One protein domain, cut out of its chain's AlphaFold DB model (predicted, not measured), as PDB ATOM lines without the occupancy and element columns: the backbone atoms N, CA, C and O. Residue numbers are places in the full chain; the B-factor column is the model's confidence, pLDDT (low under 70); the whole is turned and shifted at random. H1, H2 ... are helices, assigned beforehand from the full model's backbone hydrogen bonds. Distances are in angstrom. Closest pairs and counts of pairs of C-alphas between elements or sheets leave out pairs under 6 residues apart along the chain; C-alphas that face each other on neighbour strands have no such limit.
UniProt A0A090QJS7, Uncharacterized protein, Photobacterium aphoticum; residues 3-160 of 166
ATOM      1  N   ALA A   3     -59.337 -17.093  34.906       81.62
ATOM      2  CA  ALA A   3     -60.076 -17.387  33.676       81.62
ATOM      3  C   ALA A   3     -60.205 -16.163  32.749       81.62
ATOM      4  O   ALA A   3     -60.068 -16.290  31.540       81.62
ATOM      5  N   THR A   4     -60.421 -14.974  33.321       82.25
ATOM      6  CA  THR A   4     -60.492 -13.698  32.588       82.25
ATOM      7  C   THR A   4     -59.166 -13.370  31.900       82.25
ATOM      8  O   THR A   4     -59.161 -12.895  30.773       82.25
ATOM      9  N   LEU A   5     -58.049 -13.678  32.561       81.88
ATOM     10  CA  LEU A   5     -56.692 -13.502  32.043       81.88
ATOM     11  C   LEU A   5     -56.205 -14.712  31.225       81.88
ATOM     12  O   LEU A   5     -55.037 -14.765  30.878       81.88
ATOM     13  N   LYS A   6     -57.066 -15.706  30.945       87.25
ATOM     14  CA  LYS A   6     -56.713 -16.955  30.242       87.25
ATOM     15  C   LYS A   6     -55.493 -17.684  30.835       87.25
ATOM     16  O   LYS A   6     -54.741 -18.322  30.112       87.25
ATOM     17  N   ILE A   7     -55.324 -17.631  32.155       88.44
ATOM     18  CA  ILE A   7     -54.212 -18.292  32.848       88.44
ATOM     19  C   ILE A   7     -54.619 -19.711  33.219       88.44
ATOM     20  O   ILE A   7     -55.487 -19.905  34.078       88.44
ATOM     21  N   SER A   8     -53.995 -20.706  32.592       90.44
ATOM     22  CA  SER A   8     -54.100 -22.115  32.987       90.44
ATOM     23  C   SER A   8     -53.134 -22.987  32.191       90.44
ATOM     24  O   SER A   8     -52.764 -22.664  31.065       90.44
ATOM     25  N   SER A   9     -52.818 -24.171  32.717       86.88
ATOM     26  CA  SER A   9     -51.927 -25.119  32.040       86.88
ATOM     27  C   SER A   9     -52.435 -25.597  30.677       86.88
ATOM     28  O   SER A   9     -51.633 -26.032  29.859       86.88
ATOM     29  N   SER A  10     -53.742 -25.513  30.407       89.88
ATOM     30  CA  SER A  10     -54.322 -25.867  29.106       89.88
ATOM     31  C   SER A  10     -54.246 -24.745  28.069       89.88
ATOM     32  O   SER A  10     -54.492 -25.007  26.895       89.88
ATOM     33  N   GLN A  11     -53.943 -23.512  28.488       90.69
ATOM     34  CA  GLN A  11     -53.734 -22.372  27.592       90.69
ATOM     35  C   GLN A  11     -52.261 -22.217  27.197       90.69
ATOM     36  O   GLN A  11     -51.976 -21.561  26.203       90.69
ATOM     37  N   LEU A  12     -51.330 -22.822  27.941       90.50
ATOM     38  CA  LEU A  12     -49.904 -22.777  27.620       90.50
ATOM     39  C   LEU A  12     -49.576 -23.576  26.346       90.50
ATOM     40  O   LEU A  12     -50.152 -24.649  26.120       90.50
ATOM     41  N   PRO A  13     -48.624 -23.100  25.520       87.31
ATOM     42  CA  PRO A  13     -48.194 -23.815  24.327       87.31
ATOM     43  C   PRO A  13     -47.502 -25.142  24.672       87.31
ATOM     44  O   PRO A  13     -46.869 -25.310  25.718       87.31
ATOM     45  N   ILE A  14     -47.575 -26.101  23.744       81.94
ATOM     46  CA  ILE A  14     -46.831 -27.359  23.856       81.94
ATOM     47  C   ILE A  14     -45.353 -27.077  23.575       81.94
ATOM     48  O   ILE A  14     -45.002 -26.692  22.463       81.94
ATOM     49  N   GLY A  15     -44.492 -27.346  24.559       78.56
ATOM     50  CA  GLY A  15     -43.051 -27.116  24.442       78.56
ATOM     51  C   GLY A  15     -42.703 -25.651  24.674       78.56
ATOM     52  O   GLY A  15     -42.373 -24.935  23.737       78.56
ATOM     53  N   ILE A  16     -42.786 -25.228  25.936       82.06
ATOM     54  CA  ILE A  16     -42.474 -23.863  26.359       82.06
ATOM     55  C   ILE A  16     -41.008 -23.574  26.077       82.06
ATOM     56  O   ILE A  16     -40.120 -24.278  26.572       82.06
ATOM     57  N   ASP A  17     -40.755 -22.535  25.286       76.50
ATOM     58  CA  ASP A  17     -39.394 -22.117  25.033       76.50
ATOM     59  C   ASP A  17     -38.845 -21.357  26.247       76.50
ATOM     60  O   ASP A  17     -39.296 -20.272  26.619       76.50
ATOM     61  N   HIS A  18     -37.811 -21.919  26.863       70.50
ATOM     62  CA  HIS A  18     -37.036 -21.237  27.894       70.50
ATOM     63  C   HIS A  18     -35.933 -20.356  27.287       70.50
ATOM     64  O   HIS A  18     -35.025 -19.923  27.991       70.50
ATOM     65  N   ASN A  19     -35.951 -20.098  25.978       63.00
ATOM     66  CA  ASN A  19     -34.908 -19.353  25.292       63.00
ATOM     67  C   ASN A  19     -34.790 -17.917  25.811       63.00
ATOM     68  O   ASN A  19     -35.571 -17.002  25.553       63.00
ATOM     69  N   HIS A  20     -33.703 -17.719  26.536       68.56
ATOM     70  CA  HIS A  20     -33.357 -16.510  27.267       68.56
ATOM     71  C   HIS A  20     -32.812 -15.369  26.390       68.56
ATOM     72  O   HIS A  20     -32.201 -14.441  26.918       68.56
ATOM     73  N   ARG A  21     -32.978 -15.440  25.061       73.00
ATOM     74  CA  ARG A  21     -32.432 -14.454  24.107       73.00
ATOM     75  C   ARG A  21     -33.285 -13.193  23.977       73.00
ATOM     76  O   ARG A  21     -32.741 -12.132  23.680       73.00
ATOM     77  N   SER A  22     -34.599 -13.307  24.173       85.25
ATOM     78  CA  SER A  22     -35.517 -12.165  24.154       85.25
ATOM     79  C   SER A  22     -35.669 -11.577  25.556       85.25
ATOM     80  O   SER A  22     -35.913 -12.301  26.531       85.25
ATOM     81  N   LEU A  23     -35.568 -10.247  25.645       89.25
ATOM     82  CA  LEU A  23     -35.765  -9.524  26.897       89.25
ATOM     83  C   LEU A  23     -37.186  -9.734  27.439       89.25
ATOM     84  O   LEU A  23     -37.342 -10.093  28.606       89.25
ATOM     85  N   LEU A  24     -38.192  -9.545  26.581       89.81
ATOM     86  CA  LEU A  24     -39.605  -9.718  26.926       89.81
ATOM     87  C   LEU A  24     -40.029 -11.193  26.934       89.81
ATOM     88  O   LEU A  24     -40.968 -11.535  27.640       89.81
ATOM     89  N   GLY A  25     -39.285 -12.061  26.240       89.81
ATOM     90  CA  GLY A  25     -39.606 -13.480  26.073       89.81
ATOM     91  C   GLY A  25     -40.752 -13.742  25.105       89.81
ATOM     92  O   GLY A  25     -41.078 -12.869  24.301       89.81
ATOM     93  N   GLU A  26     -41.291 -14.956  25.173       90.94
ATOM     94  CA  GLU A  26     -42.425 -15.419  24.369       90.94
ATOM     95  C   GLU A  26     -43.715 -15.405  25.191       90.94
ATOM     96  O   GLU A  26     -43.693 -15.639  26.401       90.94
ATOM     97  N   ASP A  27     -44.805 -15.088  24.507       91.00
ATOM     98  CA  ASP A  27     -46.188 -15.070  24.981       91.00
ATOM     99  C   ASP A  27     -47.032 -15.570  23.802       91.00
ATOM    100  O   ASP A  27     -47.515 -14.797  22.973       91.00
ATOM    101  N   ALA A  28     -47.043 -16.889  23.616       91.00
ATOM    102  CA  ALA A  28     -47.682 -17.539  22.480       91.00
ATOM    103  C   ALA A  28     -49.193 -17.705  22.680       91.00
ATOM    104  O   ALA A  28     -49.916 -17.912  21.703       91.00
ATOM    105  N   ASN A  29     -49.668 -17.649  23.928       89.00
ATOM    106  CA  ASN A  29     -51.092 -17.704  24.256       89.00
ATOM    107  C   ASN A  29     -51.762 -16.313  24.280       89.00
ATOM    108  O   ASN A  29     -52.980 -16.229  24.472       89.00
ATOM    109  N   GLU A  30     -50.988 -15.255  24.004       90.44
ATOM    110  CA  GLU A  30     -51.418 -13.864  23.846       90.44
ATOM    111  C   GLU A  30     -52.203 -13.357  25.064       90.44
ATOM    112  O   GLU A  30     -53.255 -12.717  24.932       90.44
ATOM    113  N   ASN A  31     -51.718 -13.681  26.265       88.62
ATOM    114  CA  ASN A  31     -52.316 -13.229  27.519       88.62
ATOM    115  C   ASN A  31     -51.497 -12.136  28.228       88.62
ATOM    116  O   ASN A  31     -51.828 -11.769  29.355       88.62
ATOM    117  N   ASP A  32     -50.473 -11.588  27.562       89.69
ATOM    118  CA  ASP A  32     -49.531 -10.572  28.051       89.69
ATOM    119  C   ASP A  32     -48.618 -11.053  29.200       89.69
ATOM    120  O   ASP A  32     -47.891 -10.258  29.818       89.69
ATOM    121  N   ILE A  33     -48.600 -12.359  29.477       92.81
ATOM    122  CA  ILE A  33     -47.715 -13.002  30.443       92.81
ATOM    123  C   ILE A  33     -46.748 -13.895  29.677       92.81
ATOM    124  O   ILE A  33     -47.094 -14.635  28.772       92.81
ATOM    125  N   ARG A  34     -45.478 -13.825  30.062       93.94
ATOM    126  CA  ARG A  34     -44.443 -14.648  29.447       93.94
ATOM    127  C   ARG A  34     -44.676 -16.126  29.786       93.94
ATOM    128  O   ARG A  34     -44.748 -16.455  30.973       93.94
ATOM    129  N   ASP A  35     -44.704 -16.999  28.782       93.56
ATOM    130  CA  ASP A  35     -45.111 -18.406  28.934       93.56
ATOM    131  C   ASP A  35     -44.240 -19.177  29.946       93.56
ATOM    132  O   ASP A  35     -44.753 -19.914  30.790       93.56
ATOM    133  N   ASP A  36     -42.910 -18.972  29.929       93.12
ATOM    134  CA  ASP A  36     -41.978 -19.609  30.884       93.12
ATOM    135  C   ASP A  36     -42.276 -19.216  32.342       93.12
ATOM    136  O   ASP A  36     -42.089 -20.009  33.271       93.12
ATOM    137  N   PHE A  37     -42.758 -17.994  32.553       95.31
ATOM    138  CA  PHE A  37     -43.093 -17.462  33.858       95.31
ATOM    139  C   PHE A  37     -44.477 -17.928  34.302       95.31
ATOM    140  O   PHE A  37     -44.611 -18.352  35.449       95.31
ATOM    141  N   GLU A  38     -45.481 -17.907  33.419       95.31
ATOM    142  CA  GLU A  38     -46.811 -18.451  33.716       95.31
ATOM    143  C   GLU A  38     -46.719 -19.926  34.125       95.31
ATOM    144  O   GLU A  38     -47.249 -20.310  35.169       95.31
ATOM    145  N   ALA A  39     -45.974 -20.739  33.373       94.44
ATOM    146  CA  ALA A  39     -45.750 -22.140  33.715       94.44
ATOM    147  C   ALA A  39     -45.116 -22.307  35.097       94.44
ATOM    148  O   ALA A  39     -45.590 -23.101  35.910       94.44
ATOM    149  N   SER A  40     -44.099 -21.497  35.396       93.81
ATOM    150  CA  SER A  40     -43.435 -21.527  36.700       93.81
ATOM    151  C   SER A  40     -44.379 -21.140  37.844       93.81
ATOM    152  O   SER A  40     -44.280 -21.713  38.928       93.81
ATOM    153  N   LEU A  41     -45.301 -20.192  37.632       94.44
ATOM    154  CA  LEU A  41     -46.323 -19.836  38.624       94.44
ATOM    155  C   LEU A  41     -47.285 -20.996  38.883       94.44
ATOM    156  O   LEU A  41     -47.559 -21.305  40.040       94.44
ATOM    157  N   LEU A  42     -47.780 -21.623  37.812       93.81
ATOM    158  CA  LEU A  42     -48.727 -22.736  37.883       93.81
ATOM    159  C   LEU A  42     -48.110 -23.992  38.511       93.81
ATOM    160  O   LEU A  42     -48.817 -24.752  39.168       93.81
ATOM    161  N   GLU A  43     -46.805 -24.205  38.340       92.44
ATOM    162  CA  GLU A  43     -46.070 -25.299  38.980       92.44
ATOM    163  C   GLU A  43     -45.745 -25.001  40.453       92.44
ATOM    164  O   GLU A  43     -45.856 -25.880  41.309       92.44
ATOM    165  N   SER A  44     -45.358 -23.759  40.765       90.31
ATOM    166  CA  SER A  44     -44.836 -23.400  42.092       90.31
ATOM    167  C   SER A  44     -45.923 -23.095  43.124       90.31
ATOM    168  O   SER A  44     -45.681 -23.245  44.323       90.31
ATOM    169  N   TYR A  45     -47.102 -22.627  42.699       91.19
ATOM    170  CA  TYR A  45     -48.159 -22.195  43.611       91.19
ATOM    171  C   TYR A  45     -49.381 -23.101  43.581       91.19
ATOM    172  O   TYR A  45     -50.040 -23.270  42.563       91.19
ATOM    173  N   GLN A  46     -49.738 -23.609  44.762       87.62
ATOM    174  CA  GLN A  46     -50.973 -24.366  44.964       87.62
ATOM    175  C   GLN A  46     -52.184 -23.447  45.170       87.62
ATOM    176  O   GLN A  46     -53.305 -23.818  44.831       87.62
ATOM    177  N   GLN A  47     -51.970 -22.259  45.743       90.25
ATOM    178  CA  GLN A  47     -53.027 -21.281  45.980       90.25
ATOM    179  C   GLN A  47     -53.254 -20.434  44.717       90.25
ATOM    180  O   GLN A  47     -52.323 -19.747  44.275       90.25
ATOM    181  N   PRO A  48     -54.470 -20.426  44.139       91.00
ATOM    182  CA  PRO A  48     -54.767 -19.640  42.941       91.00
ATOM    183  C   PRO A  48     -54.585 -18.131  43.163       91.00
ATOM    184  O   PRO A  48     -54.292 -17.402  42.217       91.00
ATOM    185  N   GLU A  49     -54.696 -17.651  44.402       91.19
ATOM    186  CA  GLU A  49     -54.441 -16.259  44.770       91.19
ATOM    187  C   GLU A  49     -52.981 -15.866  44.511       91.19
ATOM    188  O   GLU A  49     -52.719 -14.784  43.990       91.19
ATOM    189  N   TYR A  50     -52.019 -16.749  44.800       92.44
ATOM    190  CA  TYR A  50     -50.598 -16.478  44.558       92.44
ATOM    191  C   TYR A  50     -50.236 -16.551  43.075       92.44
ATOM    192  O   TYR A  50     -49.419 -15.749  42.612       92.44
ATOM    193  N   VAL A  51     -50.904 -17.426  42.312       94.25
ATOM    194  CA  VAL A  51     -50.835 -17.417  40.841       94.25
ATOM    195  C   VAL A  51     -51.348 -16.078  40.303       94.25
ATOM    196  O   VAL A  51     -50.659 -15.427  39.519       94.25
ATOM    197  N   ALA A  52     -52.509 -15.615  40.774       93.94
ATOM    198  CA  ALA A  52     -53.099 -14.348  40.344       93.94
ATOM    199  C   ALA A  52     -52.210 -13.143  40.689       93.94
ATOM    200  O   ALA A  52     -51.990 -12.276  39.845       93.94
ATOM    201  N   MET A  53     -51.643 -13.100  41.898       94.75
ATOM    202  CA  MET A  53     -50.681 -12.064  42.287       94.75
ATOM    203  C   MET A  53     -49.433 -12.082  41.399       94.75
ATOM    204  O   MET A  53     -48.986 -11.030  40.945       94.75
ATOM    205  N   GLY A  54     -48.884 -13.269  41.119       95.56
ATOM    206  CA  GLY A  54     -47.732 -13.421  40.234       95.56
ATOM    207  C   GLY A  54     -48.018 -12.902  38.827       95.56
ATOM    208  O   GLY A  54     -47.219 -12.144  38.280       95.56
ATOM    209  N   ALA A  55     -49.182 -13.242  38.279       94.81
ATOM    210  CA  ALA A  55     -49.644 -12.777  36.979       94.81
ATOM    211  C   ALA A  55     -49.794 -11.250  36.923       94.81
ATOM    212  O   ALA A  55     -49.224 -10.603  36.049       94.81
ATOM    213  N   LEU A  56     -50.467 -10.650  37.911       95.25
ATOM    214  CA  LEU A  56     -50.580  -9.193  38.041       95.25
ATOM    215  C   LEU A  56     -49.214  -8.501  38.121       95.25
ATOM    216  O   LEU A  56     -48.994  -7.460  37.498       95.25
ATOM    217  N   ALA A  57     -48.282  -9.073  38.889       96.50
ATOM    218  CA  ALA A  57     -46.920  -8.565  38.965       96.50
ATOM    219  C   ALA A  57     -46.198  -8.676  37.612       96.50
ATOM    220  O   ALA A  57     -45.450  -7.765  37.256       96.50
ATOM    221  N   ALA A  58     -46.461  -9.732  36.834       95.56
ATOM    222  CA  ALA A  58     -45.915  -9.921  35.491       95.56
ATOM    223  C   ALA A  58     -46.270  -8.764  34.551       95.56
ATOM    224  O   ALA A  58     -45.363  -8.234  33.914       95.56
ATOM    225  N   TYR A  59     -47.525  -8.302  34.521       93.12
ATOM    226  CA  TYR A  59     -47.920  -7.127  33.723       93.12
ATOM    227  C   TYR A  59     -47.117  -5.876  34.102       93.12
ATOM    228  O   TYR A  59     -46.621  -5.130  33.246       93.12
ATOM    229  N   HIS A  60     -46.942  -5.650  35.409       94.62
ATOM    230  CA  HIS A  60     -46.133  -4.539  35.898       94.62
ATOM    231  C   HIS A  60     -44.664  -4.675  35.467       94.62
ATOM    232  O   HIS A  60     -44.058  -3.713  34.990       94.62
ATOM    233  N   TRP A  61     -44.088  -5.868  35.596       96.00
ATOM    234  CA  TRP A  61     -42.701  -6.130  35.229       96.00
ATOM    235  C   TRP A  61     -42.457  -6.101  33.724       96.00
ATOM    236  O   TRP A  61     -41.411  -5.614  33.303       96.00
ATOM    237  N   GLN A  62     -43.417  -6.528  32.909       92.69
ATOM    238  CA  GLN A  62     -43.340  -6.417  31.457       92.69
ATOM    239  C   GLN A  62     -43.292  -4.939  31.050       92.69
ATOM    240  O   GLN A  62     -42.437  -4.539  30.263       92.69
ATOM    241  N   THR A  63     -44.128  -4.100  31.673       90.00
ATOM    242  CA  THR A  63     -44.090  -2.638  31.494       90.00
ATOM    243  C   THR A  63     -42.746  -2.055  31.935       90.00
ATOM    244  O   THR A  63     -42.187  -1.194  31.259       90.00
ATOM    245  N   LEU A  64     -42.180  -2.550  33.042       91.62
ATOM    246  CA  LEU A  64     -40.852  -2.146  33.505       91.62
ATOM    247  C   LEU A  64     -39.758  -2.502  32.486       91.62
ATOM    248  O   LEU A  64     -38.877  -1.686  32.237       91.62
ATOM    249  N   LEU A  65     -39.811  -3.687  31.873       92.56
ATOM    250  CA  LEU A  65     -38.864  -4.084  30.829       92.56
ATOM    251  C   LEU A  65     -39.053  -3.279  29.535       92.56
ATOM    252  O   LEU A  65     -38.062  -2.923  28.903       92.56
ATOM    253  N   LYS A  66     -40.288  -2.900  29.184       90.19
ATOM    254  CA  LYS A  66     -40.585  -2.022  28.037       90.19
ATOM    255  C   LYS A  66     -39.951  -0.625  28.160       90.19
ATOM    256  O   LYS A  66     -39.653  -0.019  27.143       90.19
ATOM    257  N   VAL A  67     -39.653  -0.136  29.373       89.00
ATOM    258  CA  VAL A  67     -38.892   1.124  29.580       89.00
ATOM    259  C   VAL A  67     -37.498   1.062  28.946       89.00
ATOM    260  O   VAL A  67     -36.963   2.081  28.514       89.00
ATOM    261  N   VAL A  68     -36.875  -0.119  28.938       88.94
ATOM    262  CA  VAL A  68     -35.524  -0.311  28.391       88.94
ATOM    263  C   VAL A  68     -35.530  -0.986  27.021       88.94
ATOM    264  O   VAL A  68     -34.510  -0.955  26.334       88.94
ATOM    265  N   ASP A  69     -36.650  -1.587  26.617       83.44
ATOM    266  CA  ASP A  69     -36.806  -2.191  25.300       83.44
ATOM    267  C   ASP A  69     -37.052  -1.106  24.241       83.44
ATOM    268  O   ASP A  69     -38.004  -0.336  24.320       83.44
ATOM    269  N   LYS A  70     -36.138  -1.005  23.271       65.75
ATOM    270  CA  LYS A  70     -36.164  -0.087  22.111       65.75
ATOM    271  C   LYS A  70     -36.423   1.411  22.369       65.75
ATOM    272  O   LYS A  70     -36.575   2.146  21.408       65.75
ATOM    273  N   GLY A  71     -36.349   1.899  23.608       57.56
ATOM    274  CA  GLY A  71     -36.022   3.296  23.956       57.56
ATOM    275  C   GLY A  71     -36.994   4.409  23.528       57.56
ATOM    276  O   GLY A  71     -36.739   5.569  23.858       57.56
ATOM    277  N   ASP A  72     -38.088   4.093  22.836       59.03
ATOM    278  CA  ASP A  72     -39.006   5.102  22.290       59.03
ATOM    279  C   ASP A  72     -40.025   5.606  23.323       59.03
ATOM    280  O   ASP A  72     -40.505   6.738  23.232       59.03
ATOM    281  N   TRP A  73     -40.328   4.806  24.351       70.62
ATOM    282  CA  TRP A  73     -41.227   5.217  25.425       70.62
ATOM    283  C   TRP A  73     -40.457   5.820  26.602       70.62
ATOM    284  O   TRP A  73     -39.715   5.135  27.308       70.62
ATOM    285  N   LYS A  74     -40.665   7.119  26.841       74.56
ATOM    286  CA  LYS A  74     -40.195   7.810  28.047       74.56
ATOM    287  C   LYS A  74     -41.370   7.975  29.014       74.56
ATOM    288  O   LYS A  74     -42.331   8.654  28.649       74.56
ATOM    289  N   PRO A  75     -41.321   7.382  30.220       79.12
ATOM    290  CA  PRO A  75     -42.390   7.538  31.197       79.12
ATOM    291  C   PRO A  75     -42.495   9.003  31.633       79.12
ATOM    292  O   PRO A  75     -41.477   9.666  31.843       79.12
ATOM    293  N   SER A  76     -43.722   9.508  31.790       84.00
ATOM    294  CA  SER A  76     -43.938  10.795  32.459       84.00
ATOM    295  C   SER A  76     -43.492  10.712  33.927       84.00
ATOM    296  O   SER A  76     -43.378   9.618  34.480       84.00
ATOM    297  N   GLU A  77     -43.277  11.845  34.603       84.75
ATOM    298  CA  GLU A  77     -42.994  11.860  36.051       84.75
ATOM    299  C   GLU A  77     -44.068  11.102  36.844       84.75
ATOM    300  O   GLU A  77     -43.757  10.279  37.708       84.75
ATOM    301  N   ARG A  78     -45.343  11.318  36.498       84.94
ATOM    302  CA  ARG A  78     -46.476  10.621  37.112       84.94
ATOM    303  C   ARG A  78     -46.385   9.110  36.909       84.94
ATOM    304  O   ARG A  78     -46.567   8.361  37.871       84.94
ATOM    305  N   ASP A  79     -46.095   8.660  35.690       87.44
ATOM    306  CA  ASP A  79     -45.940   7.233  35.393       87.44
ATOM    307  C   ASP A  79     -44.737   6.651  36.132       87.44
ATOM    308  O   ASP A  79     -44.834   5.572  36.715       87.44
ATOM    309  N   ALA A  80     -43.628   7.388  36.193       89.50
ATOM    310  CA  ALA A  80     -42.429   6.970  36.900       89.50
ATOM    311  C   ALA A  80     -42.679   6.793  38.405       89.50
ATOM    312  O   ALA A  80     -42.308   5.757  38.971       89.50
ATOM    313  N   HIS A  81     -43.370   7.742  39.043       89.06
ATOM    314  CA  HIS A  81     -43.799   7.626  40.438       89.06
ATOM    315  C   HIS A  81     -44.714   6.429  40.660       89.06
ATOM    316  O   HIS A  81     -44.485   5.639  41.581       89.06
ATOM    317  N   LEU A  82     -45.735   6.281  39.814       89.62
ATOM    318  CA  LEU A  82     -46.678   5.181  39.910       89.62
ATOM    319  C   LEU A  82     -45.959   3.833  39.785       89.62
ATOM    320  O   LEU A  82     -46.118   2.974  40.648       89.62
ATOM    321  N   MET A  83     -45.134   3.654  38.754       92.00
ATOM    322  CA  MET A  83     -44.394   2.415  38.526       92.00
ATOM    323  C   MET A  83     -43.456   2.095  39.692       92.00
ATOM    324  O   MET A  83     -43.438   0.964  40.173       92.00
ATOM    325  N   MET A  84     -42.711   3.083  40.194       92.38
ATOM    326  CA  MET A  84     -41.799   2.881  41.322       92.38
ATOM    327  C   MET A  84     -42.535   2.552  42.625       92.38
ATOM    328  O   MET A  84     -42.054   1.717  43.397       92.38
ATOM    329  N   ASN A  85     -43.681   3.179  42.894       92.06
ATOM    330  CA  ASN A  85     -44.482   2.883  44.083       92.06
ATOM    331  C   ASN A  85     -45.137   1.503  43.991       92.06
ATOM    332  O   ASN A  85     -45.081   0.750  44.963       92.06
ATOM    333  N   THR A  86     -45.671   1.135  42.825       93.56
ATOM    334  CA  THR A  86     -46.203  -0.207  42.549       93.56
ATOM    335  C   THR A  86     -45.129  -1.274  42.742       93.56
ATOM    336  O   THR A  86     -45.338  -2.209  43.511       93.56
ATOM    337  N   GLN A  87     -43.936  -1.095  42.165       95.06
ATOM    338  CA  GLN A  87     -42.816  -2.021  42.355       95.06
ATOM    339  C   GLN A  87     -42.443  -2.177  43.837       95.06
ATOM    340  O   GLN A  87     -42.262  -3.294  44.316       95.06
ATOM    341  N   LYS A  88     -42.346  -1.066  44.583       93.69
ATOM    342  CA  LYS A  88     -42.046  -1.096  46.026       93.69
ATOM    343  C   LYS A  88     -43.124  -1.831  46.824       93.69
ATOM    344  O   LYS A  88     -42.789  -2.511  47.792       93.69
ATOM    345  N   ALA A  89     -44.394  -1.660  46.470       94.81
ATOM    346  CA  ALA A  89     -45.507  -2.308  47.153       94.81
ATOM    347  C   ALA A  89     -45.538  -3.818  46.876       94.81
ATOM    348  O   ALA A  89     -45.634  -4.590  47.830       94.81
ATOM    349  N   ILE A  90     -45.316  -4.233  45.622       95.81
ATOM    350  CA  ILE A  90     -45.123  -5.643  45.241       95.81
ATOM    351  C   ILE A  90     -43.982  -6.262  46.061       95.81
ATOM    352  O   ILE A  90     -44.184  -7.276  46.730       95.81
ATOM    353  N   ASP A  91     -42.805  -5.622  46.077       94.62
ATOM    354  CA  ASP A  91     -41.626  -6.123  46.799       94.62
ATOM    355  C   ASP A  91     -41.899  -6.259  48.310       94.62
ATOM    356  O   ASP A  91     -41.531  -7.260  48.927       94.62
ATOM    357  N   LYS A  92     -42.576  -5.273  48.916       94.00
ATOM    358  CA  LYS A  92     -42.955  -5.302  50.338       94.00
ATOM    359  C   LYS A  92     -44.011  -6.365  50.647       94.00
ATOM    360  O   LYS A  92     -43.926  -6.983  51.705       94.00
ATOM    361  N   CYS A  93     -44.992  -6.565  49.767       94.50
ATOM    362  CA  CYS A  93     -46.013  -7.590  49.952       94.50
ATOM    363  C   CYS A  93     -45.383  -8.986  49.938       94.50
ATOM    364  O   CYS A  93     -45.536  -9.723  50.911       94.50
ATOM    365  N   TYR A  94     -44.587  -9.313  48.911       93.94
ATOM    366  CA  TYR A  94     -43.905 -10.610  48.847       93.94
ATOM    367  C   TYR A  94     -42.944 -10.817  50.018       93.94
ATOM    368  O   TYR A  94     -42.980 -11.874  50.632       93.94
ATOM    369  N   ALA A  95     -42.181  -9.798  50.430       91.94
ATOM    370  CA  ALA A  95     -41.334  -9.904  51.623       91.94
ATOM    371  C   ALA A  95     -42.132 -10.157  52.920       91.94
ATOM    372  O   ALA A  95     -41.614 -10.743  53.870       91.94
ATOM    373  N   SER A  96     -43.384  -9.695  53.001       92.06
ATOM    374  CA  SER A  96     -44.274  -9.985  54.131       92.06
ATOM    375  C   SER A  96     -44.851 -11.399  54.065       92.06
ATOM    376  O   SER A  96     -45.056 -12.013  55.113       92.06
ATOM    377  N   LEU A  97     -45.127 -11.907  52.862       91.19
ATOM    378  CA  LEU A  97     -45.606 -13.272  52.655       91.19
ATOM    379  C   LEU A  97     -44.499 -14.299  52.888       91.19
ATOM    380  O   LEU A  97     -44.743 -15.258  53.604       91.19
ATOM    381  N   GLU A  98     -43.275 -14.053  52.419       90.44
ATOM    382  CA  GLU A  98     -42.097 -14.903  52.673       90.44
ATOM    383  C   GLU A  98     -41.854 -15.112  54.181       90.44
ATOM    384  O   GLU A  98     -41.474 -16.192  54.618       90.44
ATOM    385  N   LYS A  99     -42.129 -14.105  55.022       90.19
ATOM    386  CA  LYS A  99     -42.026 -14.252  56.489       90.19
ATOM    387  C   LYS A  99     -43.075 -15.192  57.084       90.19
ATOM    388  O   LYS A  99     -42.827 -15.784  58.130       90.19
ATOM    389  N   GLN A 100     -44.252 -15.268  56.468       88.38
ATOM    390  CA  GLN A 100     -45.367 -16.117  56.901       88.38
ATOM    391  C   GLN A 100     -45.297 -17.510  56.264       88.38
ATOM    392  O   GLN A 100     -45.740 -18.490  56.859       88.38
ATOM    393  N   HIS A 101     -44.700 -17.591  55.077       87.25
ATOM    394  CA  HIS A 101     -44.545 -18.780  54.253       87.25
ATOM    395  C   HIS A 101     -43.088 -18.858  53.764       87.25
ATOM    396  O   HIS A 101     -42.803 -18.450  52.641       87.25
ATOM    397  N   PRO A 102     -42.144 -19.351  54.589       82.12
ATOM    398  CA  PRO A 102     -40.714 -19.353  54.254       82.12
ATOM    399  C   PRO A 102     -40.353 -20.153  52.999       82.12
ATOM    400  O   PRO A 102     -39.387 -19.817  52.319       82.12
ATOM    401  N   ASP A 103     -41.150 -21.170  52.671       83.25
ATOM    402  CA  ASP A 103     -40.980 -21.989  51.465       83.25
ATOM    403  C   ASP A 103     -41.625 -21.348  50.223       83.25
ATOM    404  O   ASP A 103     -41.609 -21.922  49.134       83.25
ATOM    405  N   MET A 104     -42.216 -20.155  50.368       82.50
ATOM    406  CA  MET A 104     -42.817 -19.436  49.255       82.50
ATOM    407  C   MET A 104     -41.730 -19.003  48.277       82.50
ATOM    408  O   MET A 104     -40.874 -18.164  48.562       82.50
ATOM    409  N   PHE A 105     -41.817 -19.554  47.075       83.56
ATOM    410  CA  PHE A 105     -41.026 -19.127  45.940       83.56
ATOM    411  C   PHE A 105     -41.251 -17.625  45.640       83.56
ATOM    412  O   PHE A 105     -42.376 -17.136  45.742       83.56
ATOM    413  N   LYS A 106     -40.198 -16.887  45.254       87.94
ATOM    414  CA  LYS A 106     -40.244 -15.439  44.980       87.94
ATOM    415  C   LYS A 106     -40.450 -15.142  43.487       87.94
ATOM    416  O   LYS A 106     -39.480 -15.213  42.734       87.94
ATOM    417  N   PRO A 107     -41.618 -14.661  43.024       92.62
ATOM    418  CA  PRO A 107     -41.899 -14.564  41.588       92.62
ATOM    419  C   PRO A 107     -40.950 -13.659  40.817       92.62
ATOM    420  O   PRO A 107     -40.617 -13.945  39.671       92.62
ATOM    421  N   SER A 108     -40.418 -12.615  41.455       94.06
ATOM    422  CA  SER A 108     -39.454 -11.738  40.799       94.06
ATOM    423  C   SER A 108     -38.175 -12.473  40.373       94.06
ATOM    424  O   SER A 108     -37.577 -12.093  39.373       94.06
ATOM    425  N   SER A 109     -37.720 -13.500  41.105       91.50
ATOM    426  CA  SER A 109     -36.480 -14.203  40.738       91.50
ATOM    427  C   SER A 109     -36.651 -15.080  39.496       91.50
ATOM    428  O   SER A 109     -35.705 -15.201  38.725       91.50
ATOM    429  N   VAL A 110     -37.851 -15.619  39.250       92.12
ATOM    430  CA  VAL A 110     -38.148 -16.351  38.005       92.12
ATOM    431  C   VAL A 110     -38.554 -15.409  36.880       92.12
ATOM    432  O   VAL A 110     -38.168 -15.621  35.733       92.12
ATOM    433  N   TYR A 111     -39.241 -14.302  37.171       94.88
ATOM    434  CA  TYR A 111     -39.523 -13.322  36.126       94.88
ATOM    435  C   TYR A 111     -38.230 -12.706  35.567       94.88
ATOM    436  O   TYR A 111     -38.056 -12.595  34.352       94.88
ATOM    437  N   PHE A 112     -37.274 -12.365  36.432       94.69
ATOM    438  CA  PHE A 112     -35.959 -11.847  36.045       94.69
ATOM    439  C   PHE A 112     -34.876 -12.944  36.064       94.69
ATOM    440  O   PHE A 112     -33.753 -12.702  36.498       94.69
ATOM    441  N   ASN A 113     -35.211 -14.142  35.567       91.50
ATOM    442  CA  ASN A 113     -34.385 -15.363  35.581       91.50
ATOM    443  C   ASN A 113     -33.093 -15.326  34.743       91.50
ATOM    444  O   ASN A 113     -32.329 -16.288  34.768       91.50
ATOM    445  N   THR A 114     -32.818 -14.249  34.002       92.25
ATOM    446  CA  THR A 114     -31.611 -14.135  33.169       92.25
ATOM    447  C   THR A 114     -30.794 -12.909  33.559       92.25
ATOM    448  O   THR A 114     -31.371 -11.891  33.960       92.25
ATOM    449  N   PRO A 115     -29.457 -12.927  33.380       92.88
ATOM    450  CA  PRO A 115     -28.631 -11.744  33.609       92.88
ATOM    451  C   PRO A 115     -29.104 -10.524  32.808       92.88
ATOM    452  O   PRO A 115     -29.085  -9.407  33.320       92.88
ATOM    453  N   GLN A 116     -29.584 -10.736  31.577       92.94
ATOM    454  CA  GLN A 116     -30.134  -9.677  30.730       92.94
ATOM    455  C   GLN A 116     -31.413  -9.073  31.327       92.94
ATOM    456  O   GLN A 116     -31.510  -7.852  31.435       92.94
ATOM    457  N   ARG A 117     -32.372  -9.903  31.760       94.19
ATOM    458  CA  ARG A 117     -33.640  -9.454  32.367       94.19
ATOM    459  C   ARG A 117     -33.402  -8.750  33.703       94.19
ATOM    460  O   ARG A 117     -34.015  -7.717  33.969       94.19
ATOM    461  N   LEU A 118     -32.468  -9.244  34.514       94.88
ATOM    462  CA  LEU A 118     -32.071  -8.594  35.763       94.88
ATOM    463  C   LEU A 118     -31.399  -7.235  35.512       94.88
ATOM    464  O   LEU A 118     -31.754  -6.239  36.142       94.88
ATOM    465  N   ALA A 119     -30.456  -7.164  34.567       94.88
ATOM    466  CA  ALA A 119     -29.811  -5.908  34.192       94.88
ATOM    467  C   ALA A 119     -30.829  -4.890  33.655       94.88
ATOM    468  O   ALA A 119     -30.790  -3.718  34.030       94.88
ATOM    469  N   ALA A 120     -31.779  -5.343  32.839       94.06
ATOM    470  CA  ALA A 120     -32.881  -4.538  32.335       94.06
ATOM    471  C   ALA A 120     -33.783  -4.006  33.459       94.06
ATOM    472  O   ALA A 120     -34.069  -2.812  33.486       94.06
ATOM    473  N   GLN A 121     -34.145  -4.839  34.441       95.81
ATOM    474  CA  GLN A 121     -34.897  -4.409  35.624       95.81
ATOM    475  C   GLN A 121     -34.170  -3.286  36.383       95.81
ATOM    476  O   GLN A 121     -34.779  -2.291  36.783       95.81
ATOM    477  N   ILE A 122     -32.859  -3.438  36.593       95.88
ATOM    478  CA  ILE A 122     -32.032  -2.442  37.284       95.88
ATOM    479  C   ILE A 122     -31.971  -1.141  36.474       95.88
ATOM    480  O   ILE A 122     -32.126  -0.059  37.043       95.88
ATOM    481  N   SER A 123     -31.764  -1.233  35.160       94.62
ATOM    482  CA  SER A 123     -31.714  -0.079  34.259       94.62
ATOM    483  C   SER A 123     -33.047   0.663  34.202       94.62
ATOM    484  O   SER A 123     -33.062   1.882  34.350       94.62
ATOM    485  N   ALA A 124     -34.168  -0.052  34.107       93.31
ATOM    486  CA  ALA A 124     -35.498   0.543  34.146       93.31
ATOM    487  C   ALA A 124     -35.731   1.301  35.460       93.31
ATOM    488  O   ALA A 124     -36.102   2.471  35.447       93.31
ATOM    489  N   LYS A 125     -35.395   0.692  36.609       94.31
ATOM    490  CA  LYS A 125     -35.465   1.360  37.923       94.31
ATOM    491  C   LYS A 125     -34.601   2.627  37.985       94.31
ATOM    492  O   LYS A 125     -34.991   3.589  38.642       94.31
ATOM    493  N   LYS A 126     -33.439   2.654  37.319       93.12
ATOM    494  CA  LYS A 126     -32.589   3.856  37.223       93.12
ATOM    495  C   LYS A 126     -33.220   4.942  36.348       93.12
ATOM    496  O   LYS A 126     -33.221   6.094  36.766       93.12
ATOM    497  N   ILE A 127     -33.782   4.586  35.193       91.12
ATOM    498  CA  ILE A 127     -34.465   5.527  34.288       91.12
ATOM    499  C   ILE A 127     -35.676   6.164  34.978       91.12
ATOM    500  O   ILE A 127     -35.845   7.381  34.924       91.12
ATOM    501  N   LEU A 128     -36.485   5.363  35.679       90.81
ATOM    502  CA  LEU A 128     -37.642   5.870  36.421       90.81
ATOM    503  C   LEU A 128     -37.213   6.838  37.531       90.81
ATOM    504  O   LEU A 128     -37.810   7.898  37.672       90.81
ATOM    505  N   ARG A 129     -36.151   6.516  38.285       90.38
ATOM    506  CA  ARG A 129     -35.596   7.427  39.307       90.38
ATOM    507  C   ARG A 129     -35.102   8.734  38.706       90.38
ATOM    508  O   ARG A 129     -35.463   9.785  39.204       90.38
ATOM    509  N   PHE A 130     -34.345   8.662  37.616       88.12
ATOM    510  CA  PHE A 130     -33.892   9.861  36.918       88.12
ATOM    511  C   PHE A 130     -35.077  10.732  36.482       88.12
ATOM    512  O   PHE A 130     -35.069  11.927  36.731       88.12
ATOM    513  N   SER A 131     -36.129  10.122  35.927       85.31
ATOM    514  CA  SER A 131     -37.340  10.840  35.494       85.31
ATOM    515  C   SER A 131     -38.066  11.531  36.656       85.31
ATOM    516  O   SER A 131     -38.571  12.638  36.486       85.31
ATOM    517  N   ILE A 132     -38.086  10.905  37.837       86.38
ATOM    518  CA  ILE A 132     -38.614  11.494  39.079       86.38
ATOM    519  C   ILE A 132     -37.739  12.673  39.537       86.38
ATOM    520  O   ILE A 132     -38.255  13.738  39.850       86.38
ATOM    521  N   ASP A 133     -36.417  12.502  39.553       84.19
ATOM    522  CA  ASP A 133     -35.493  13.493  40.114       84.19
ATOM    523  C   ASP A 133     -35.348  14.747  39.227       84.19
ATOM    524  O   ASP A 133     -35.013  15.822  39.726       84.19
ATOM    525  N   THR A 134     -35.575  14.633  37.912       79.44
ATOM    526  CA  THR A 134     -35.371  15.736  36.953       79.44
ATOM    527  C   THR A 134     -36.624  16.524  36.587       79.44
ATOM    528  O   THR A 134     -36.513  17.503  35.846       79.44
ATOM    529  N   THR A 135     -37.806  16.115  37.053       68.12
ATOM    530  CA  THR A 135     -39.055  16.807  36.711       68.12
ATOM    531  C   THR A 135     -39.422  17.811  37.817       68.12
ATOM    532  O   THR A 135     -39.322  17.481  39.003       68.12
ATOM    533  N   PRO A 136     -39.774  19.070  37.477       65.44
ATOM    534  CA  PRO A 136     -40.208  20.054  38.466       65.44
ATOM    535  C   PRO A 136     -41.412  19.519  39.242       65.44
ATOM    536  O   PRO A 136     -42.370  19.083  38.620       65.44
ATOM    537  N   HIS A 137     -41.361  19.566  40.579       63.34
ATOM    538  CA  HIS A 137     -42.381  19.002  41.472       63.34
ATOM    539  C   HIS A 137     -43.731  19.737  41.363       63.34
ATOM    540  O   HIS A 137     -44.124  20.481  42.262       63.34
ATOM    541  N   GLU A 138     -44.464  19.532  40.277       54.59
ATOM    542  CA  GLU A 138     -45.841  19.983  40.130       54.59
ATOM    543  C   GLU A 138     -46.776  18.803  40.410       54.59
ATOM    544  O   GLU A 138     -46.866  17.843  39.655       54.59
ATOM    545  N   HIS A 139     -47.477  18.880  41.545       53.09
ATOM    546  CA  HIS A 139     -48.575  17.983  41.920       53.09
ATOM    547  C   HIS A 139     -48.257  16.477  41.821       53.09
ATOM    548  O   HIS A 139     -48.895  15.730  41.078       53.09
ATOM    549  N   ILE A 140     -47.319  16.005  42.651       56.66
ATOM    550  CA  ILE A 140     -47.053  14.572  42.834       56.66
ATOM    551  C   ILE A 140     -48.322  13.888  43.372       56.66
ATOM    552  O   ILE A 140     -48.604  13.915  44.571       56.66
ATOM    553  N   ILE A 141     -49.079  13.220  42.499       55.91
ATOM    554  CA  ILE A 141     -50.109  12.265  42.918       55.91
ATOM    555  C   ILE A 141     -49.389  10.967  43.278       55.91
ATOM    556  O   ILE A 141     -49.231  10.060  42.457       55.91
ATOM    557  N   SER A 142     -48.896  10.884  44.512       58.44
ATOM    558  CA  SER A 142     -48.354   9.634  45.028       58.44
ATOM    559  C   SER A 142     -49.502   8.659  45.279       58.44
ATOM    560  O   SER A 142     -50.365   8.921  46.117       58.44
ATOM    561  N   VAL A 143     -49.497   7.515  44.597       66.31
ATOM    562  CA  VAL A 143     -50.299   6.369  45.040       66.31
ATOM    563  C   VAL A 143     -49.589   5.793  46.258       66.31
ATOM    564  O   VAL A 143     -48.456   5.311  46.141       66.31
ATOM    565  N   ASN A 144     -50.218   5.924  47.423       69.31
ATOM    566  CA  ASN A 144     -49.784   5.279  48.651       69.31
ATOM    567  C   ASN A 144     -50.680   4.062  48.891       69.31
ATOM    568  O   ASN A 144     -51.899   4.174  48.804       69.31
ATOM    569  N   TYR A 145     -50.068   2.913  49.156       77.25
ATOM    570  CA  TYR A 145     -50.790   1.686  49.475       77.25
ATOM    571  C   TYR A 145     -50.786   1.532  50.996       77.25
ATOM    572  O   TYR A 145     -49.717   1.305  51.572       77.25
ATOM    573  N   ASP A 146     -51.950   1.675  51.638       77.94
ATOM    574  CA  ASP A 146     -52.090   1.580  53.100       77.94
ATOM    575  C   ASP A 146     -51.560   0.239  53.625       77.94
ATOM    576  O   ASP A 146     -50.838   0.194  54.627       77.94
ATOM    577  N   LYS A 147     -51.831  -0.855  52.899       87.31
ATOM    578  CA  LYS A 147     -51.128  -2.131  53.051       87.31
ATOM    579  C   LYS A 147     -50.402  -2.476  51.751       87.31
ATOM    580  O   LYS A 147     -50.987  -2.367  50.677       87.31
ATOM    581  N   PRO A 148     -49.152  -2.977  51.801       86.19
ATOM    582  CA  PRO A 148     -48.388  -3.273  50.589       86.19
ATOM    583  C   PRO A 148     -49.078  -4.213  49.596       86.19
ATOM    584  O   PRO A 148     -48.884  -4.060  48.396       86.19
ATOM    585  N   CYS A 149     -49.877  -5.170  50.076       93.12
ATOM    586  CA  CYS A 149     -50.577  -6.127  49.220       93.12
ATOM    587  C   CYS A 149     -51.819  -5.547  48.528       93.12
ATOM    588  O   CYS A 149     -52.282  -6.134  47.552       93.12
ATOM    589  N   ASP A 150     -52.303  -4.369  48.937       93.12
ATOM    590  CA  ASP A 150     -53.426  -3.693  48.269       93.12
ATOM    591  C   ASP A 150     -53.066  -3.274  46.832       93.12
ATOM    592  O   ASP A 150     -53.943  -3.044  46.000       93.12
ATOM    593  N   VAL A 151     -51.767  -3.262  46.500       93.56
ATOM    594  CA  VAL A 151     -51.271  -3.090  45.129       93.56
ATOM    595  C   VAL A 151     -51.895  -4.073  44.145       93.56
ATOM    596  O   VAL A 151     -52.120  -3.713  42.994       93.56
ATOM    597  N   PHE A 152     -52.209  -5.295  44.575       93.75
ATOM    598  CA  PHE A 152     -52.779  -6.303  43.688       93.75
ATOM    599  C   PHE A 152     -54.252  -6.038  43.377       93.75
ATOM    600  O   PHE A 152     -54.679  -6.334  42.268       93.75
ATOM    601  N   MET A 153     -54.998  -5.396  44.282       90.94
ATOM    602  CA  MET A 153     -56.344  -4.904  43.963       90.94
ATOM    603  C   MET A 153     -56.263  -3.783  42.924       90.94
ATOM    604  O   MET A 153     -56.909  -3.854  41.887       90.94
ATOM    605  N   PHE A 154     -55.364  -2.817  43.131       90.00
ATOM    606  CA  PHE A 154     -55.133  -1.738  42.166       90.00
ATOM    607  C   PHE A 154     -54.705  -2.244  40.777       90.00
ATOM    608  O   PHE A 154     -55.125  -1.700  39.757       90.00
ATOM    609  N   LEU A 155     -53.845  -3.266  40.718       91.38
ATOM    610  CA  LEU A 155     -53.438  -3.882  39.454       91.38
ATOM    611  C   LEU A 155     -54.589  -4.660  38.807       91.38
ATOM    612  O   LEU A 155     -54.744  -4.583  37.590       91.38
ATOM    613  N   ALA A 156     -55.403  -5.366  39.598       90.94
ATOM    614  CA  ALA A 156     -56.581  -6.067  39.101       90.94
ATOM    615  C   ALA A 156     -57.592  -5.098  38.478       90.94
ATOM    616  O   ALA A 156     -57.976  -5.316  37.336       90.94
ATOM    617  N   ASP A 157     -57.924  -3.992  39.150       88.25
ATOM    618  CA  ASP A 157     -58.871  -2.983  38.646       88.25
ATOM    619  C   ASP A 157     -58.420  -2.353  37.318       88.25
ATOM    620  O   ASP A 157     -59.232  -1.948  36.488       88.25
ATOM    621  N   LYS A 158     -57.102  -2.257  37.105       83.88
ATOM    622  CA  LYS A 158     -56.530  -1.724  35.863       83.88
ATOM    623  C   LYS A 158     -56.565  -2.697  34.693       83.88
ATOM    624  O   LYS A 158     -56.630  -2.248  33.554       83.88
ATOM    625  N   LEU A 159     -56.430  -3.989  34.972       80.25
ATOM    626  CA  LEU A 159     -56.304  -5.037  33.956       80.25
ATOM    627  C   LEU A 159     -57.636  -5.729  33.667       80.25
ATOM    628  O   LEU A 159     -57.832  -6.259  32.580       80.25
ATOM    629  N   ILE A 160     -58.551  -5.711  34.631       73.06
ATOM    630  CA  ILE A 160     -59.882  -6.295  34.551       73.06
ATOM    631  C   ILE A 160     -60.871  -5.172  34.878       73.06
ATOM    632  O   ILE A 160     -61.223  -4.985  36.044       73.06
TER     633      ILE A 160
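AT A GLANCE: This is residues 3 to 160 of the 166 residues of an uncharacterized protein of Photobacterium aphoticum (UniProt A0A090QJS7). H2 is the core: H1 and H3 fold back beside it, H6 crosses it, H5 crosses its end, and H4 packs on H1. The printed part has 158 residues, class all helix, H1 to H6. It is compact: radius of gyration of the C-alphas 15.8 A, spans 49 by 36 by 28 A.

IN THESE COORDINATES: Find C-alpha 35 at (-45.111, -18.406, 28.934); H1 runs from there to 44. H2 takes 48 to 66; H3 77 to 100, 35.0 A; H4 107 to 111; H5 115 to 133; H6 148 to 159, ending at (-56.304, -5.037, 33.956).

HOW THE PARTS SIT: Hub H2 touches H1, a hairpin, closest C-alphas 51 and 41, 5.6 A, and H6, about perpendicular, 74 degrees, closest 56 and 155, 6.2 A. Except in H3, 18 of 20, and H6, 6 of 8, every helix O i to N i+4 pair is within hydrogen-bond range.

THE WHOLE: The printed part has no cut, a long link H5 to H6, and pLDDT under 70 at residues 19 to 20, 70 to 72, 135 to 144.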